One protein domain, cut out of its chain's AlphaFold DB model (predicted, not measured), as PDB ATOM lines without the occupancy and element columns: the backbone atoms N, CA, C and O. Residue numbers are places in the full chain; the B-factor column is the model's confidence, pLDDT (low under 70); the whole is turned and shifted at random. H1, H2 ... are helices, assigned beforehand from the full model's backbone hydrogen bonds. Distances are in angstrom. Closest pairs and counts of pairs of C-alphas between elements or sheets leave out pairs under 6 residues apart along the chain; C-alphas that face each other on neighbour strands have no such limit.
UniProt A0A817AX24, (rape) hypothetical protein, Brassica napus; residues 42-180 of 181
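AT A GLANCE: This is residues 42 to 180 of the 181 residues of the protein "(rape) hypothetical protein" of Brassica napus (UniProt A0A817AX24). One very long helix, H1, forms an arm whose residues 42 to 80 stick out free, and a small head at its far end holds the helical hairpin of H2 and H3 and a long looping link, residues 94 to 139. The printed part has 139 residues with three named helices, in the order H1, H2, H3, and no named strand; its class is all helix. The whole is extended, with a radius of gyration of the C-alphas of 27.5 A and spans of 105 by 31 by 24 A, the arm making much of the length.

IN THESE COORDINATES: Find C-alpha 42 at (183.540, 338.984, 311.441); from there H1, residues 42 to 93, runs 75.9 A to C-alpha 93 at (253.555, 329.378, 283.655). Go on through residues 94 to 139, which hold no named element, to H2, residues 140 to 153, 19.7 A long. H3, residues 160 to 178, runs 25.8 A and ends at C-alpha 178, (273.053, 344.615, 292.397).

HOW THE PARTS SIT: Look first at H1 and H3, which are close but not clearly touching: their closest C-alphas, those of Leu 88 and Ile 163, are 7.7 A apart. They run the same way at a shallow tilt of 24 degrees. H1 and H2 are apart. H2, with residues 147 to 151 alone, touches residues 163 to 170 of H3; the closest C-alphas are those of Met 147 and Val 167, 6.1 A apart. This hairpin runs opposite ways at a tilt of 35.3 degrees, only just steep. In H1, H2 and H3 every O i to N i+4 pair is within hydrogen-bond range.

THE WHOLE: The C-alphas farthest apart, those of Gln 42 and Gly 120, are 105.5 A apart. Without residues 42 to 80, the body spans 47 by 31 by 23 A. The printed part has no cut; the link from H1 to H2 is long, that from H2 to H3 short. Mean pLDDT of the printed part is 81.6, and residues 42 to 44, 116 to 125 and 173 to 180 are under 70.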
ATOM      1  N   GLN A  42     183.035 339.769 312.568       61.94
ATOM      2  CA  GLN A  42     183.540 338.984 311.441       61.94
ATOM      3  C   GLN A  42     184.348 339.845 310.463       61.94
ATOM      4  O   GLN A  42     185.465 339.473 310.131       61.94
ATOM      5  N   THR A  43     183.877 341.031 310.074       68.12
ATOM      6  CA  THR A  43     184.641 341.907 309.165       68.12
ATOM      7  C   THR A  43     185.977 342.377 309.750       68.12
ATOM      8  O   THR A  43     186.972 342.379 309.036       68.12
ATOM      9  N   CYS A  44     186.040 342.679 311.052       66.06
ATOM     10  CA  CYS A  44     187.282 343.080 311.726       66.06
ATOM     11  C   CYS A  44     188.304 341.925 311.828       66.06
ATOM     12  O   CYS A  44     189.508 342.120 311.651       66.06
ATOM     13  N   ALA A  45     187.825 340.699 312.059       79.00
ATOM     14  CA  ALA A  45     188.676 339.509 312.087       79.00
ATOM     15  C   ALA A  45     189.286 339.205 310.708       79.00
ATOM     16  O   ALA A  45     190.477 338.917 310.612       79.00
ATOM     17  N   TRP A  46     188.500 339.341 309.636       80.06
ATOM     18  CA  TRP A  46     188.995 339.168 308.268       80.06
ATOM     19  C   TRP A  46     190.012 340.252 307.879       80.06
ATOM     20  O   TRP A  46     191.041 339.926 307.292       80.06
ATOM     21  N   THR A  47     189.806 341.517 308.264       81.06
ATOM     22  CA  THR A  47     190.789 342.583 307.990       81.06
ATOM     23  C   THR A  47     192.121 342.363 308.706       81.06
ATOM     24  O   THR A  47     193.173 342.574 308.108       81.06
ATOM     25  N   LEU A  48     192.105 341.883 309.955       86.19
ATOM     26  CA  LEU A  48     193.333 341.568 310.696       86.19
ATOM     27  C   LEU A  48     194.074 340.366 310.096       86.19
ATOM     28  O   LEU A  48     195.303 340.377 310.036       86.19
ATOM     29  N   ALA A  49     193.343 339.365 309.597       86.31
ATOM     30  CA  ALA A  49     193.936 338.227 308.900       86.31
ATOM     31  C   ALA A  49     194.641 338.652 307.599       86.31
ATOM     32  O   ALA A  49     195.776 338.241 307.365       86.31
ATOM     33  N   PHE A  50     194.030 339.524 306.787       89.62
ATOM     34  CA  PHE A  50     194.668 340.041 305.569       89.62
ATOM     35  C   PHE A  50     195.910 340.888 305.858       89.62
ATOM     36  O   PHE A  50     196.908 340.760 305.152       89.62
ATOM     37  N   ILE A  51     195.883 341.705 306.916       90.88
ATOM     38  CA  ILE A  51     197.062 342.463 307.358       90.88
ATOM     39  C   ILE A  51     198.176 341.501 307.789       90.88
ATOM     40  O   ILE A  51     199.313 341.658 307.354       90.88
ATOM     41  N   GLY A  52     197.852 340.467 308.573       90.69
ATOM     42  CA  GLY A  52     198.816 339.443 308.981       90.69
ATOM     43  C   GLY A  52     199.451 338.718 307.790       90.69
ATOM     44  O   GLY A  52     200.671 338.597 307.726       90.69
ATOM     45  N   ILE A  53     198.646 338.311 306.804       93.12
ATOM     46  CA  ILE A  53     199.134 337.680 305.566       93.12
ATOM     47  C   ILE A  53     200.026 338.649 304.777       93.12
ATOM     48  O   ILE A  53     201.096 338.256 304.317       93.12
ATOM     49  N   GLY A  54     199.635 339.923 304.670       92.62
ATOM     50  CA  GLY A  54     200.436 340.960 304.019       92.62
ATOM     51  C   GLY A  54     201.806 341.152 304.674       92.62
ATOM     52  O   GLY A  54     202.812 341.231 303.970       92.62
ATOM     53  N   VAL A  55     201.870 341.141 306.011       94.50
ATOM     54  CA  VAL A  55     203.139 341.214 306.755       94.50
ATOM     55  C   VAL A  55     203.999 339.976 306.502       94.50
ATOM     56  O   VAL A  55     205.195 340.118 306.262       94.50
ATOM     57  N   VAL A  56     203.416 338.772 306.484       93.56
ATOM     58  CA  VAL A  56     204.161 337.529 306.202       93.56
ATOM     59  C   VAL A  56     204.714 337.519 304.774       93.56
ATOM     60  O   VAL A  56     205.870 337.149 304.568       93.56
ATOM     61  N   ILE A  57     203.933 337.973 303.788       93.44
ATOM     62  CA  ILE A  57     204.393 338.078 302.398       93.44
ATOM     63  C   ILE A  57     205.523 339.104 302.301       93.44
ATOM     64  O   ILE A  57     206.588 338.767 301.782       93.44
ATOM     65  N   ALA A  58     205.348 340.304 302.859       92.38
ATOM     66  CA  ALA A  58     206.380 341.339 302.861       92.38
ATOM     67  C   ALA A  58     207.669 340.862 303.549       92.38
ATOM     68  O   ALA A  58     208.757 341.060 303.014       92.38
ATOM     69  N   PHE A  59     207.549 340.158 304.677       92.88
ATOM     70  CA  PHE A  59     208.675 339.574 305.403       92.88
ATOM     71  C   PHE A  59     209.378 338.468 304.599       92.88
ATOM     72  O   PHE A  59     210.604 338.404 304.544       92.88
ATOM     73  N   SER A  60     208.620 337.625 303.893       92.19
ATOM     74  CA  SER A  60     209.200 336.613 303.003       92.19
ATOM     75  C   SER A  60     209.920 337.238 301.798       92.19
ATOM     76  O   SER A  60     210.959 336.731 301.367       92.19
ATOM     77  N   MET A  61     209.402 338.355 301.270       90.38
ATOM     78  CA  MET A  61     210.013 339.083 300.159       90.38
ATOM     79  C   MET A  61     211.285 339.813 300.594       90.38
ATOM     80  O   MET A  61     212.272 339.773 299.864       90.38
ATOM     81  N   THR A  62     211.315 340.413 301.788       88.25
ATOM     82  CA  THR A  62     212.532 341.046 302.318       88.25
ATOM     83  C   THR A  62     213.616 340.019 302.624       88.25
ATOM     84  O   THR A  62     214.764 340.240 302.245       88.25
ATOM     85  N   ILE A  63     213.273 338.859 303.200       90.50
ATOM     86  CA  ILE A  63     214.236 337.760 303.392       90.50
ATOM     87  C   ILE A  63     214.781 337.274 302.044       90.50
ATOM     88  O   ILE A  63     215.994 337.110 301.901       90.50
ATOM     89  N   ARG A  64     213.927 337.084 301.030       91.56
ATOM     90  CA  ARG A  64     214.374 336.713 299.675       91.56
ATOM     91  C   ARG A  64     215.275 337.771 299.038       91.56
ATOM     92  O   ARG A  64     216.277 337.419 298.430       91.56
ATOM     93  N   ALA A  65     214.967 339.054 299.204       88.31
ATOM     94  CA  ALA A  65     215.790 340.140 298.674       88.31
ATOM     95  C   ALA A  65     217.163 340.221 299.366       88.31
ATOM     96  O   ALA A  65     218.184 340.399 298.700       88.31
ATOM     97  N   LEU A  66     217.199 340.040 300.690       86.44
ATOM     98  CA  LEU A  66     218.440 339.995 301.465       86.44
ATOM     99  C   LEU A  66     219.290 338.781 301.071       86.44
ATOM    100  O   LEU A  66     220.462 338.933 300.735       86.44
ATOM    101  N   THR A  67     218.691 337.590 301.036       84.38
ATOM    102  CA  THR A  67     219.390 336.349 300.652       84.38
ATOM    103  C   THR A  67     219.892 336.387 299.212       84.38
ATOM    104  O   THR A  67     221.037 336.017 298.970       84.38
ATOM    105  N   HIS A  68     219.108 336.915 298.268       82.50
ATOM    106  CA  HIS A  68     219.546 337.087 296.883       82.50
ATOM    107  C   HIS A  68     220.740 338.047 296.772       82.50
ATOM    108  O   HIS A  68     221.681 337.787 296.023       82.50
ATOM    109  N   ARG A  69     220.746 339.140 297.548       83.44
ATOM    110  CA  ARG A  69     221.871 340.086 297.570       83.44
ATOM    111  C   ARG A  69     223.142 339.441 298.123       83.44
ATOM    112  O   ARG A  69     224.205 339.641 297.543       83.44
ATOM    113  N   HIS A  70     223.037 338.655 299.196       84.19
ATOM    114  CA  HIS A  70     224.177 337.919 299.748       84.19
ATOM    115  C   HIS A  70     224.698 336.856 298.779       84.19
ATOM    116  O   HIS A  70     225.903 336.794 298.555       84.19
ATOM    117  N   TYR A  71     223.805 336.093 298.146       86.50
ATOM    118  CA  TYR A  71     224.178 335.091 297.148       86.50
ATOM    119  C   TYR A  71     224.933 335.714 295.967       86.50
ATOM    120  O   TYR A  71     226.010 335.248 295.608       86.50
ATOM    121  N   TYR A  72     224.426 336.823 295.414       85.25
ATOM    122  CA  TYR A  72     225.081 337.509 294.297       85.25
ATOM    123  C   TYR A  72     226.456 338.077 294.682       85.25
ATOM    124  O   TYR A  72     227.421 337.955 293.930       85.25
ATOM    125  N   GLN A  73     226.568 338.676 295.873       83.81
ATOM    126  CA  GLN A  73     227.847 339.163 296.403       83.81
ATOM    127  C   GLN A  73     228.856 338.023 296.586       83.81
ATOM    128  O   GLN A  73     230.033 338.171 296.260       83.81
ATOM    129  N   GLN A  74     228.391 336.872 297.069       82.62
ATOM    130  CA  GLN A  74     229.238 335.708 297.285       82.62
ATOM    131  C   GLN A  74     229.709 335.095 295.962       82.62
ATOM    132  O   GLN A  74     230.901 334.845 295.802       82.62
ATOM    133  N   GLN A  75     228.822 334.989 294.971       85.06
ATOM    134  CA  GLN A  75     229.171 334.524 293.629       85.06
ATOM    135  C   GLN A  75     230.203 335.438 292.946       85.06
ATOM    136  O   GLN A  75     231.140 334.950 292.316       85.06
ATOM    137  N   ALA A  76     230.077 336.761 293.101       86.88
ATOM    138  CA  ALA A  76     231.057 337.710 292.569       86.88
ATOM    139  C   ALA A  76     232.439 337.544 293.226       86.88
ATOM    140  O   ALA A  76     233.459 337.570 292.538       86.88
ATOM    141  N   ARG A  77     232.476 337.317 294.547       86.75
ATOM    142  CA  ARG A  77     233.722 337.073 295.286       86.75
ATOM    143  C   ARG A  77     234.386 335.757 294.879       86.75
ATOM    144  O   ARG A  77     235.599 335.715 294.701       86.75
ATOM    145  N   GLU A  78     233.606 334.696 294.703       88.31
ATOM    146  CA  GLU A  78     234.111 333.401 294.236       88.31
ATOM    147  C   GLU A  78     234.669 333.495 292.812       88.31
ATOM    148  O   GLU A  78     235.788 333.045 292.563       88.31
ATOM    149  N   ALA A  79     233.947 334.151 291.898       91.31
ATOM    150  CA  ALA A  79     234.420 334.392 290.537       91.31
ATOM    151  C   ALA A  79     235.724 335.207 290.517       91.31
ATOM    152  O   ALA A  79     236.645 334.873 289.770       91.31
ATOM    153  N   TYR A  80     235.833 336.229 291.373       89.50
ATOM    154  CA  TYR A  80     237.060 337.006 291.540       89.50
ATOM    155  C   TYR A  80     238.227 336.143 292.036       89.50
ATOM    156  O   TYR A  80     239.296 336.165 291.431       89.50
ATOM    157  N   ASN A  81     238.020 335.325 293.073       88.94
ATOM    158  CA  ASN A  81     239.056 334.430 293.592       88.94
ATOM    159  C   ASN A  81     239.541 333.443 292.518       88.94
ATOM    160  O   ASN A  81     240.744 333.236 292.359       88.94
ATOM    161  N   ILE A  82     238.618 332.864 291.742       90.81
ATOM    162  CA  ILE A  82     238.957 331.956 290.636       90.81
ATOM    163  C   ILE A  82     239.778 332.688 289.567       90.81
ATOM    164  O   ILE A  82     240.800 332.164 289.112       90.81
ATOM    165  N   ALA A  83     239.365 333.897 289.177       91.94
ATOM    166  CA  ALA A  83     240.086 334.707 288.199       91.94
ATOM    167  C   ALA A  83     241.496 335.070 288.692       91.94
ATOM    168  O   ALA A  83     242.463 334.924 287.943       91.94
ATOM    169  N   LEU A  84     241.628 335.453 289.964       89.75
ATOM    170  CA  LEU A  84     242.905 335.772 290.596       89.75
ATOM    171  C   LEU A  84     243.845 334.561 290.610       89.75
ATOM    172  O   LEU A  84     244.972 334.650 290.122       89.75
ATOM    173  N   HIS A  85     243.383 333.407 291.098       88.62
ATOM    174  CA  HIS A  85     244.188 332.182 291.106       88.62
ATOM    175  C   HIS A  85     244.586 331.740 289.694       88.62
ATOM    176  O   HIS A  85     245.709 331.277 289.482       88.62
ATOM    177  N   THR A  86     243.703 331.924 288.711       90.69
ATOM    178  CA  THR A  86     244.006 331.630 287.303       90.69
ATOM    179  C   THR A  86     245.071 332.581 286.750       90.69
ATOM    180  O   THR A  86     246.004 332.130 286.082       90.69
ATOM    181  N   GLY A  87     244.998 333.874 287.080       90.62
ATOM    182  CA  GLY A  87     246.018 334.865 286.726       90.62
ATOM    183  C   GLY A  87     247.382 334.564 287.355       90.62
ATOM    184  O   GLY A  87     248.404 334.584 286.672       90.62
ATOM    185  N   LEU A  88     247.419 334.178 288.631       88.62
ATOM    186  CA  LEU A  88     248.661 333.765 289.299       88.62
ATOM    187  C   LEU A  88     249.237 332.476 288.700       88.62
ATOM    188  O   LEU A  88     250.447 332.359 288.495       88.62
ATOM    189  N   LYS A  89     248.375 331.524 288.325       89.31
ATOM    190  CA  LYS A  89     248.793 330.321 287.594       89.31
ATOM    191  C   LYS A  89     249.422 330.670 286.239       89.31
ATOM    192  O   LYS A  89     250.386 330.018 285.837       89.31
ATOM    193  N   PHE A  90     248.936 331.714 285.562       89.62
ATOM    194  CA  PHE A  90     249.561 332.225 284.342       89.62
ATOM    195  C   PHE A  90     250.974 332.767 284.603       89.62
ATOM    196  O   PHE A  90     251.889 332.401 283.865       89.62
ATOM    197  N   PHE A  91     251.200 333.537 285.671       88.19
ATOM    198  CA  PHE A  91     252.554 333.979 286.030       88.19
ATOM    199  C   PHE A  91     253.485 332.801 286.315       88.19
ATOM    200  O   PHE A  91     254.573 332.734 285.745       88.19
ATOM    201  N   ASN A  92     253.036 331.804 287.084       87.94
ATOM    202  CA  ASN A  92     253.814 330.579 287.299       87.94
ATOM    203  C   ASN A  92     254.173 329.880 285.981       87.94
ATOM    204  O   ASN A  92     255.283 329.370 285.829       87.94
ATOM    205  N   SER A  93     253.283 329.930 284.984       89.12
ATOM    206  CA  SER A  93     253.555 329.378 283.655       89.12
ATOM    207  C   SER A  93     254.604 330.160 282.881       89.12
ATOM    208  O   SER A  93     255.108 329.649 281.896       89.12
ATOM    209  N   ARG A  94     254.951 331.384 283.274       89.62
ATOM    210  CA  ARG A  94     255.947 332.216 282.589       89.62
ATOM    211  C   ARG A  94     257.321 332.185 283.249       89.62
ATOM    212  O   ARG A  94     258.227 332.815 282.720       89.62
ATOM    213  N   ARG A  95     257.515 331.399 284.314       88.12
ATOM    214  CA  ARG A  95     258.825 331.218 284.960       88.12
ATOM    215  C   ARG A  95     259.836 330.578 284.009       88.12
ATOM    216  O   ARG A  95     259.555 329.565 283.371       88.12
ATOM    217  N   SER A  96     261.015 331.170 283.933       88.12
ATOM    218  CA  SER A  96     262.184 330.650 283.229       88.12
ATOM    219  C   SER A  96     263.249 330.214 284.236       88.12
ATOM    220  O   SER A  96     263.159 330.538 285.420       88.12
ATOM    221  N   GLY A  97     264.272 329.493 283.782       86.81
ATOM    222  CA  GLY A  97     265.302 328.940 284.658       86.81
ATOM    223  C   GLY A  97     264.940 327.541 285.138       86.81
ATOM    224  O   GLY A  97     264.274 326.783 284.435       86.81
ATOM    225  N   ARG A  98     265.410 327.204 286.338       85.81
ATOM    226  CA  ARG A  98     265.090 325.937 286.995       85.81
ATOM    227  C   ARG A  98     263.750 326.059 287.710       85.81
ATOM    228  O   ARG A  98     263.583 326.967 288.529       85.81
ATOM    229  N   LEU A  99     262.806 325.183 287.388       85.81
ATOM    230  CA  LEU A  99     261.503 325.161 288.038       85.81
ATOM    231  C   LEU A  99     261.574 324.251 289.274       85.81
ATOM    232  O   LEU A  99     262.263 323.233 289.245       85.81
ATOM    233  N   PRO A 100     260.906 324.618 290.381       80.88
ATOM    234  CA  PRO A 100     260.792 323.730 291.531       80.88
ATOM    235  C   PRO A 100     259.956 322.499 291.165       80.88
ATOM    236  O   PRO A 100     258.984 322.609 290.413       80.88
ATOM    237  N   ASP A 101     260.306 321.345 291.734       73.69
ATOM    238  CA  ASP A 101     259.646 320.062 291.450       73.69
ATOM    239  C   ASP A 101     258.148 320.069 291.827       73.69
ATOM    240  O   ASP A 101     257.347 319.349 291.237       73.69
ATOM    241  N   GLU A 102     257.740 320.948 292.750       73.31
ATOM    242  CA  GLU A 102     256.347 321.148 293.185       73.31
ATOM    243  C   GLU A 102     255.559 322.152 292.316       73.31
ATOM    244  O   GLU A 102     254.546 322.719 292.735       73.31
ATOM    245  N   ASN A 103     256.005 322.429 291.090       73.44
ATOM    246  CA  ASN A 103     255.298 323.361 290.220       73.44
ATOM    247  C   ASN A 103     253.996 322.745 289.667       73.44
ATOM    248  O   ASN A 103     254.003 321.735 288.969       73.44
ATOM    249  N   ASN A 104     252.866 323.429 289.875       79.44
ATOM    250  CA  ASN A 104     251.514 323.023 289.444       79.44
ATOM    251  C   ASN A 104     251.283 323.026 287.907       79.44
ATOM    252  O   ASN A 104     250.141 323.141 287.441       79.44
ATOM    253  N   ILE A 105     252.346 322.973 287.096       87.31
ATOM    254  CA  ILE A 105     252.312 323.129 285.637       87.31
ATOM    255  C   ILE A 105     253.150 322.026 284.992       87.31
ATOM    256  O   ILE A 105     254.344 322.177 284.762       87.31
ATOM    257  N   THR A 106     252.482 320.924 284.663       87.56
ATOM    258  CA  THR A 106     253.096 319.670 284.197       87.56
ATOM    259  C   THR A 106     253.735 319.742 282.812       87.56
ATOM    260  O   THR A 106     254.626 318.963 282.502       87.56
ATOM    261  N   TRP A 107     253.288 320.664 281.958       88.38
ATOM    262  CA  TRP A 107     253.813 320.836 280.598       88.38
ATOM    263  C   TRP A 107     255.028 321.774 280.535       88.38
ATOM    264  O   TRP A 107     255.575 322.005 279.457       88.38
ATOM    265  N   ARG A 108     255.441 322.347 281.672       90.88
ATOM    266  CA  ARG A 108     256.633 323.190 281.778       90.88
ATOM    267  C   ARG A 108     257.780 322.400 282.383       90.88
ATOM    268  O   ARG A 108     257.587 321.667 283.341       90.88
ATOM    269  N   GLY A 109     258.971 322.613 281.839       87.75
ATOM    270  CA  GLY A 109     260.225 322.100 282.375       87.75
ATOM    271  C   GLY A 109     261.288 323.187 282.397       87.75
ATOM    272  O   GLY A 109     261.026 324.326 281.995       87.75
ATOM    273  N   ASP A 110     262.476 322.823 282.867       89.44
ATOM    274  CA  ASP A 110     263.598 323.747 282.992       89.44
ATOM    275  C   ASP A 110     263.976 324.363 281.641       89.44
ATOM    276  O   ASP A 110     264.145 323.676 280.630       89.44
ATOM    277  N   SER A 111     264.142 325.682 281.625       88.12
ATOM    278  CA  SER A 111     264.483 326.444 280.425       88.12
ATOM    279  C   SER A 111     265.564 327.472 280.729       88.12
ATOM    280  O   SER A 111     265.785 327.830 281.883       88.12
ATOM    281  N   CYS A 112     266.257 327.982 279.704       83.81
ATOM    282  CA  CYS A 112     267.144 329.142 279.870       83.81
ATOM    283  C   CYS A 112     268.274 328.969 280.917       83.81
ATOM    284  O   CYS A 112     268.844 329.943 281.405       83.81
ATOM    285  N   ILE A 113     268.647 327.725 281.256       82.00
ATOM    286  CA  ILE A 113     269.706 327.406 282.239       82.00
ATOM    287  C   ILE A 113     271.074 327.945 281.775       82.00
ATOM    288  O   ILE A 113     271.980 328.181 282.570       82.00
ATOM    289  N   ARG A 114     271.235 328.134 280.459       77.06
ATOM    290  CA  ARG A 114     272.483 328.547 279.806       77.06
ATOM    291  C   ARG A 114     272.458 329.984 279.278       77.06
ATOM    292  O   ARG A 114     273.375 330.319 278.532       77.06
ATOM    293  N   ASP A 115     271.502 330.825 279.688       74.56
ATOM    294  CA  ASP A 115     271.357 332.235 279.245       74.56
ATOM    295  C   ASP A 115     272.585 333.130 279.559       74.56
ATOM    296  O   ASP A 115     272.633 334.301 279.209       74.56
ATOM    297  N   MET A 116     273.615 332.555 280.179       67.62
ATOM    298  CA  MET A 116     274.863 333.173 280.621       67.62
ATOM    299  C   MET A 116     276.104 332.702 279.822       67.62
ATOM    300  O   MET A 116     277.202 333.202 280.043       67.62
ATOM    301  N   LYS A 117     275.989 331.731 278.896       62.53
ATOM    302  CA  LYS A 117     277.156 331.113 278.217       62.53
ATOM    303  C   LYS A 117     277.693 331.909 277.014       62.53
ATOM    304  O   LYS A 117     277.937 331.325 275.958       62.53
ATOM    305  N   TYR A 118     277.917 333.212 277.168       61.69
ATOM    306  CA  TYR A 118     278.731 333.963 276.209       61.69
ATOM    307  C   TYR A 118     280.172 334.091 276.738       61.69
ATOM    308  O   TYR A 118     280.356 334.465 277.895       61.69
ATOM    309  N   PRO A 119     281.213 333.750 275.956       53.75
ATOM    310  CA  PRO A 119     282.595 333.887 276.411       53.75
ATOM    311  C   PRO A 119     282.931 335.368 276.657       53.75
ATOM    312  O   PRO A 119     282.890 336.174 275.732       53.75
ATOM    313  N   GLY A 120     283.253 335.721 277.908       62.00
ATOM    314  CA  GLY A 120     283.658 337.077 278.315       62.00
ATOM    315  C   GLY A 120     282.674 337.842 279.213       62.00
ATOM    316  O   GLY A 120     282.977 338.968 279.599       62.00
ATOM    317  N   SER A 121     281.520 337.270 279.578       59.62
ATOM    318  CA  SER A 121     280.601 337.889 280.542       59.62
ATOM    319  C   SER A 121     280.971 337.538 281.994       59.62
ATOM    320  O   SER A 121     280.957 336.378 282.393       59.62
ATOM    321  N   ASN A 122     281.255 338.562 282.807       57.34
ATOM    322  CA  ASN A 122     281.509 338.449 284.257       57.34
ATOM    323  C   ASN A 122     280.226 338.563 285.110       57.34
ATOM    324  O   ASN A 122     280.299 338.726 286.326       57.34
ATOM    325  N   HIS A 123     279.045 338.543 284.488       56.91
ATOM    326  CA  HIS A 123     277.769 338.732 285.180       56.91
ATOM    327  C   HIS A 123     277.350 337.479 285.966       56.91
ATOM    328  O   HIS A 123     277.776 336.367 285.674       56.91
ATOM    329  N   GLN A 124     276.544 337.629 287.017       60.72
ATOM    330  CA  GLN A 124     276.010 336.467 287.729       60.72
ATOM    331  C   GLN A 124     274.910 335.807 286.886       60.72
ATOM    332  O   GLN A 124     274.272 336.451 286.058       60.72
ATOM    333  N   ASN A 125     274.723 334.505 287.081       63.28
ATOM    334  CA  ASN A 125     273.790 333.670 286.337       63.28
ATOM    335  C   ASN A 125     272.417 334.332 286.073       63.28
ATOM    336  O   ASN A 125     271.611 334.455 286.988       63.28
ATOM    337  N   LEU A 126     272.104 334.646 284.810       70.50
ATOM    338  CA  LEU A 126     270.782 335.140 284.382       70.50
ATOM    339  C   LEU A 126     269.737 334.017 284.190       70.50
ATOM    340  O   LEU A 126     268.752 334.178 283.457       70.50
ATOM    341  N   PHE A 127     269.941 332.848 284.812       75.12
ATOM    342  CA  PHE A 127     268.886 331.836 284.849       75.12
ATOM    343  C   PHE A 127     267.798 332.310 285.816       75.12
ATOM    344  O   PHE A 127     268.100 332.808 286.897       75.12
ATOM    345  N   GLY A 128     266.530 332.153 285.445       81.00
ATOM    346  CA  GLY A 128     265.421 332.665 286.250       81.00
ATOM    347  C   GLY A 128     264.672 333.830 285.614       81.00
ATOM    348  O   GLY A 128     265.012 334.303 284.526       81.00
ATOM    349  N   GLY A 129     263.642 334.263 286.332       85.94
ATOM    350  CA  GLY A 129     262.743 335.358 285.986       85.94
ATOM    351  C   GLY A 129     261.586 334.959 285.074       85.94
ATOM    352  O   GLY A 129     261.397 333.772 284.791       85.94
ATOM    353  N   TYR A 130     260.810 335.936 284.601       88.12
ATOM    354  CA  TYR A 130     259.600 335.700 283.799       88.12
ATOM    355  C   TYR A 130     259.769 336.061 282.315       88.12
ATOM    356  O   TYR A 130     260.453 337.017 281.952       88.12
ATOM    357  N   TYR A 131     259.110 335.293 281.446       89.94
ATOM    358  CA  TYR A 131     258.939 335.653 280.037       89.94
ATOM    359  C   TYR A 131     257.931 336.791 279.889       89.94
ATOM    360  O   TYR A 131     256.877 336.771 280.526       89.94
ATOM    361  N   ASP A 132     258.244 337.742 279.014       87.56
ATOM    362  CA  ASP A 132     257.421 338.931 278.787       87.56
ATOM    363  C   ASP A 132     256.164 338.631 277.946       87.56
ATOM    364  O   ASP A 132     255.091 339.185 278.183       87.56
ATOM    365  N   GLY A 133     256.268 337.710 276.982       85.31
ATOM    366  CA  GLY A 133     255.201 337.452 276.018       85.31
ATOM    367  C   GLY A 133     255.129 336.013 275.513       85.31
ATOM    368  O   GLY A 133     255.381 335.050 276.235       85.31
ATOM    369  N   GLY A 134     254.685 335.859 274.262       85.69
ATOM    370  CA  GLY A 134     254.622 334.568 273.560       85.69
ATOM    371  C   GLY A 134     255.978 334.070 273.053       85.69
ATOM    372  O   GLY A 134     256.096 332.919 272.646       85.69
ATOM    373  N   ASP A 135     256.984 334.932 273.093       84.75
ATOM    374  CA  ASP A 135     258.372 334.650 272.779       84.75
ATOM    375  C   ASP A 135     259.162 334.231 274.027       84.75
ATOM    376  O   ASP A 135     258.700 334.304 275.167       84.75
ATOM    377  N   ALA A 136     260.388 333.765 273.802       85.75
ATOM    378  CA  ALA A 136     261.322 333.411 274.866       85.75
ATOM    379  C   ALA A 136     262.193 334.609 275.301       85.75
ATOM    380  O   ALA A 136     263.316 334.414 275.763       85.75
ATOM    381  N   ILE A 137     261.702 335.844 275.131       85.88
ATOM    382  CA  ILE A 137     262.428 337.065 275.495       85.88
ATOM    383  C   ILE A 137     262.067 337.472 276.925       85.88
ATOM    384  O   ILE A 137     260.902 337.489 277.333       85.88
ATOM    385  N   LYS A 138     263.097 337.818 277.699       86.00
ATOM    386  CA  LYS A 138     262.965 338.377 279.045       86.00
ATOM    387  C   LYS A 138     263.118 339.888 278.950       86.00
ATOM    388  O   LYS A 138     264.211 340.384 278.689       86.00
ATOM    389  N   SER A 139     262.025 340.623 279.129       86.56
ATOM    390  CA  SER A 139     262.070 342.085 279.187       86.56
ATOM    391  C   SER A 139     262.007 342.540 280.639       86.56
ATOM    392  O   SER A 139     260.929 342.577 281.234       86.56
ATOM    393  N   SER A 140     263.157 342.907 281.213       83.69
ATOM    394  CA  SER A 140     263.236 343.342 282.614       83.69
ATOM    395  C   SER A 140     262.308 344.522 282.894       83.69
ATOM    396  O   SER A 140     261.612 344.520 283.897       83.69
ATOM    397  N   PHE A 141     262.206 345.488 281.979       87.38
ATOM    398  CA  PHE A 141     261.348 346.661 282.170       87.38
ATOM    399  C   PHE A 141     259.867 346.295 282.358       87.38
ATOM    400  O   PHE A 141     259.225 346.762 283.300       87.38
ATOM    401  N   LYS A 142     259.324 345.430 281.491       88.75
ATOM    402  CA  LYS A 142     257.908 345.045 281.555       88.75
ATOM    403  C   LYS A 142     257.622 344.146 282.757       88.75
ATOM    404  O   LYS A 142     256.613 344.337 283.433       88.75
ATOM    405  N   ILE A 143     258.536 343.227 283.072       88.19
ATOM    406  CA  ILE A 143     258.399 342.340 284.232       88.19
ATOM    407  C   ILE A 143     258.537 343.100 285.555       88.19
ATOM    408  O   ILE A 143     257.714 342.895 286.443       88.19
ATOM    409  N   SER A 144     259.481 344.037 285.691       88.44
ATOM    410  CA  SER A 144     259.592 344.870 286.898       88.44
ATOM    411  C   SER A 144     258.338 345.724 287.123       88.44
ATOM    412  O   SER A 144     257.874 345.854 288.259       88.44
ATOM    413  N   PHE A 145     257.734 346.253 286.051       90.25
ATOM    414  CA  PHE A 145     256.451 346.955 286.139       90.25
ATOM    415  C   PHE A 145     255.318 346.024 286.600       90.25
ATOM    416  O   PHE A 145     254.577 346.367 287.524       90.25
ATOM    417  N   ALA A 146     255.217 344.824 286.017       90.56
ATOM    418  CA  ALA A 146     254.216 343.831 286.406       90.56
ATOM    419  C   ALA A 146     254.363 343.407 287.879       90.56
ATOM    420  O   ALA A 146     253.370 343.366 288.602       90.56
ATOM    421  N   MET A 147     255.592 343.168 288.346       89.12
ATOM    422  CA  MET A 147     255.877 342.811 289.741       89.12
ATOM    423  C   MET A 147     255.553 343.936 290.716       89.12
ATOM    424  O   MET A 147     255.070 343.666 291.811       89.12
ATOM    425  N   THR A 148     255.752 345.193 290.317       90.88
ATOM    426  CA  THR A 148     255.370 346.347 291.143       90.88
ATOM    427  C   THR A 148     253.857 346.400 291.331       90.88
ATOM    428  O   THR A 148     253.377 346.503 292.459       90.88
ATOM    429  N   MET A 149     253.093 346.250 290.245       90.62
ATOM    430  CA  MET A 149     251.628 346.202 290.318       90.62
ATOM    431  C   MET A 149     251.134 344.999 291.127       90.62
ATOM    432  O   MET A 149     250.197 345.122 291.914       90.62
ATOM    433  N   LEU A 150     251.790 343.844 290.983       87.69
ATOM    434  CA  LEU A 150     251.444 342.645 291.737       87.69
ATOM    435  C   LEU A 150     251.758 342.817 293.231       87.69
ATOM    436  O   LEU A 150     250.913 342.502 294.067       87.69
ATOM    437  N   SER A 151     252.906 343.409 293.567       88.81
ATOM    438  CA  SER A 151     253.272 343.766 294.940       88.81
ATOM    439  C   SER A 151     252.300 344.767 295.551       88.81
ATOM    440  O   SER A 151     252.043 344.697 296.746       88.81
ATOM    441  N   TRP A 152     251.750 345.691 294.762       88.44
ATOM    442  CA  TRP A 152     250.691 346.572 295.239       88.44
ATOM    443  C   TRP A 152     249.371 345.833 295.431       88.44
ATOM    444  O   TRP A 152     248.581 346.263 296.243       88.44
ATOM    445  N   SER A 153     249.107 344.710 294.765       84.88
ATOM    446  CA  SER A 153     247.850 343.962 294.952       84.88
ATOM    447  C   SER A 153     247.831 343.022 296.170       84.88
ATOM    448  O   SER A 153     246.776 342.479 296.510       84.88
ATOM    449  N   THR A 154     248.970 342.824 296.849       81.19
ATOM    450  CA  THR A 154     249.080 341.887 297.984       81.19
ATOM    451  C   THR A 154     248.280 342.305 299.207       81.19
ATOM    452  O   THR A 154     247.916 341.438 299.994       81.19
ATOM    453  N   PHE A 155     247.990 343.600 299.377       71.69
ATOM    454  CA  PHE A 155     247.341 344.098 300.593       71.69
ATOM    455  C   PHE A 155     245.865 343.688 300.718       71.69
ATOM    456  O   PHE A 155     245.336 343.704 301.825       71.69
ATOM    457  N   ASP A 156     245.207 343.334 299.612       71.94
ATOM    458  CA  ASP A 156     243.759 343.051 299.563       71.94
ATOM    459  C   ASP A 156     243.443 341.590 299.189       71.94
ATOM    460  O   ASP A 156     242.308 341.120 299.275       71.94
ATOM    461  N   SER A 157     244.457 340.843 298.752       72.25
ATOM    462  CA  SER A 157     244.268 339.552 298.096       72.25
ATOM    463  C   SER A 157     244.461 338.375 299.051       72.25
ATOM    464  O   SER A 157     245.468 338.275 299.746       72.25
ATOM    465  N   SER A 158     243.567 337.385 298.983       74.50
ATOM    466  CA  SER A 158     243.716 336.093 299.676       74.50
ATOM    467  C   SER A 158     244.906 335.253 299.186       74.50
ATOM    468  O   SER A 158     245.235 334.244 299.800       74.50
ATOM    469  N   ALA A 159     245.553 335.654 298.090       78.62
ATOM    470  CA  ALA A 159     246.705 334.985 297.490       78.62
ATOM    471  C   ALA A 159     248.039 335.714 297.753       78.62
ATOM    472  O   ALA A 159     248.991 335.569 296.980       78.62
ATOM    473  N   ALA A 160     248.107 336.506 298.829       82.94
ATOM    474  CA  ALA A 160     249.278 337.299 299.196       82.94
ATOM    475  C   ALA A 160     250.568 336.463 299.289       82.94
ATOM    476  O   ALA A 160     251.588 336.895 298.764       82.94
ATOM    477  N   ASP A 161     250.515 335.250 299.847       84.06
ATOM    478  CA  ASP A 161     251.693 334.378 299.985       84.06
ATOM    479  C   ASP A 161     252.272 333.957 298.627       84.06
ATOM    480  O   ASP A 161     253.484 333.979 298.420       84.06
ATOM    481  N   THR A 162     251.403 333.630 297.662       84.00
ATOM    482  CA  THR A 162     251.827 333.270 296.299       84.00
ATOM    483  C   THR A 162     252.472 334.460 295.600       84.00
ATOM    484  O   THR A 162     253.493 334.313 294.934       84.00
ATOM    485  N   ILE A 163     251.891 335.650 295.757       84.38
ATOM    486  CA  ILE A 163     252.457 336.871 295.185       84.38
ATOM    487  C   ILE A 163     253.797 337.204 295.848       84.38
ATOM    488  O   ILE A 163     254.747 337.566 295.159       84.38
ATOM    489  N   HIS A 164     253.885 337.071 297.170       85.81
ATOM    490  CA  HIS A 164     255.107 337.330 297.916       85.81
ATOM    491  C   HIS A 164     256.246 336.417 297.452       85.81
ATOM    492  O   HIS A 164     257.362 336.899 297.265       85.81
ATOM    493  N   ASP A 165     255.971 335.134 297.198       85.00
ATOM    494  CA  ASP A 165     256.950 334.200 296.627       85.00
ATOM    495  C   ASP A 165     257.421 334.641 295.227       85.00
ATOM    496  O   ASP A 165     258.622 334.726 294.968       85.00
ATOM    497  N   MET A 166     256.489 335.037 294.349       83.62
ATOM    498  CA  MET A 166     256.813 335.535 293.001       83.62
ATOM    499  C   MET A 166     257.696 336.792 293.037       83.62
ATOM    500  O   MET A 166     258.711 336.868 292.340       83.62
ATOM    501  N   VAL A 167     257.329 337.769 293.871       84.81
ATOM    502  CA  VAL A 167     258.074 339.029 294.025       84.81
ATOM    503  C   VAL A 167     259.444 338.771 294.655       84.81
ATOM    504  O   VAL A 167     260.447 339.316 294.194       84.81
ATOM    505  N   SER A 168     259.512 337.897 295.662       82.25
ATOM    506  CA  SER A 168     260.774 337.508 296.304       82.25
ATOM    507  C   SER A 168     261.728 336.840 295.319       82.25
ATOM    508  O   SER A 168     262.935 337.084 295.365       82.25
ATOM    509  N   GLN A 169     261.208 336.037 294.387       77.62
ATOM    510  CA  GLN A 169     262.031 335.392 293.370       77.62
ATOM    511  C   GLN A 169     262.681 336.410 292.419       77.62
ATOM    512  O   GLN A 169     263.873 336.300 292.131       77.62
ATOM    513  N   GLU A 170     261.935 337.419 291.967       75.69
ATOM    514  CA  GLU A 170     262.459 338.498 291.113       75.69
ATOM    515  C   GLU A 170     263.440 339.412 291.847       75.69
ATOM    516  O   GLU A 170     264.478 339.796 291.297       75.69
ATOM    517  N   LEU A 171     263.163 339.713 293.117       74.25
ATOM    518  CA  LEU A 171     264.096 340.451 293.962       74.25
ATOM    519  C   LEU A 171     265.405 339.689 294.144       74.25
ATOM    520  O   LEU A 171     266.455 340.313 294.106       74.25
ATOM    521  N   ASN A 172     265.378 338.364 294.279       71.31
ATOM    522  CA  ASN A 172     266.598 337.571 294.419       71.31
ATOM    523  C   ASN A 172     267.429 337.552 293.119       71.31
ATOM    524  O   ASN A 172     268.654 337.663 293.160       71.31
ATOM    525  N   VAL A 173     266.767 337.503 291.954       67.94
ATOM    526  CA  VAL A 173     267.424 337.647 290.639       67.94
ATOM    527  C   VAL A 173     268.038 339.047 290.480       67.94
ATOM    528  O   VAL A 173     269.177 339.180 290.033       67.94
ATOM    529  N   THR A 174     267.326 340.095 290.901       61.00
ATOM    530  CA  THR A 174     267.787 341.493 290.798       61.00
ATOM    531  C   THR A 174     268.878 341.828 291.822       61.00
ATOM    532  O   THR A 174     269.856 342.500 291.496       61.00
ATOM    533  N   ALA A 175     268.758 341.338 293.056       60.84
ATOM    534  CA  ALA A 175     269.727 341.546 294.130       60.84
ATOM    535  C   ALA A 175     271.054 340.830 293.847       60.84
ATOM    536  O   ALA A 175     272.110 341.393 294.135       60.84
ATOM    537  N   GLY A 176     271.016 339.649 293.217       57.72
ATOM    538  CA  GLY A 176     272.215 338.993 292.686       57.72
ATOM    539  C   GLY A 176     272.965 339.865 291.670       57.72
ATOM    540  O   GLY A 176     274.194 339.920 291.684       57.72
ATOM    541  N   CYS A 177     272.240 340.635 290.852       53.28
ATOM    542  CA  CYS A 177     272.835 341.618 289.944       53.28
ATOM    543  C   CYS A 177     273.361 342.884 290.652       53.28
ATOM    544  O   CYS A 177     274.349 343.451 290.192       53.28
ATOM    545  N   ALA A 178     272.731 343.339 291.743       50.44
ATOM    546  CA  ALA A 178     273.053 344.615 292.397       50.44
ATOM    547  C   ALA A 178     274.151 344.532 293.480       50.44
ATOM    548  O   ALA A 178     274.897 345.489 293.662       50.44
ATOM    549  N   LEU A 179     274.287 343.410 294.199       46.19
ATOM    550  CA  LEU A 179     275.217 343.274 295.339       46.19
ATOM    551  C   LEU A 179     276.700 343.078 294.958       46.19
ATOM    552  O   LEU A 179     277.530 342.847 295.839       46.19
ATOM    553  N   ARG A 180     277.060 343.144 293.670       48.34
ATOM    554  CA  ARG A 180     278.449 342.946 293.209       48.34
ATOM    555  C   ARG A 180     278.855 343.781 291.988       48.34
ATOM    556  O   ARG A 180     279.804 343.404 291.301       48.34
TER     557      ARG A 180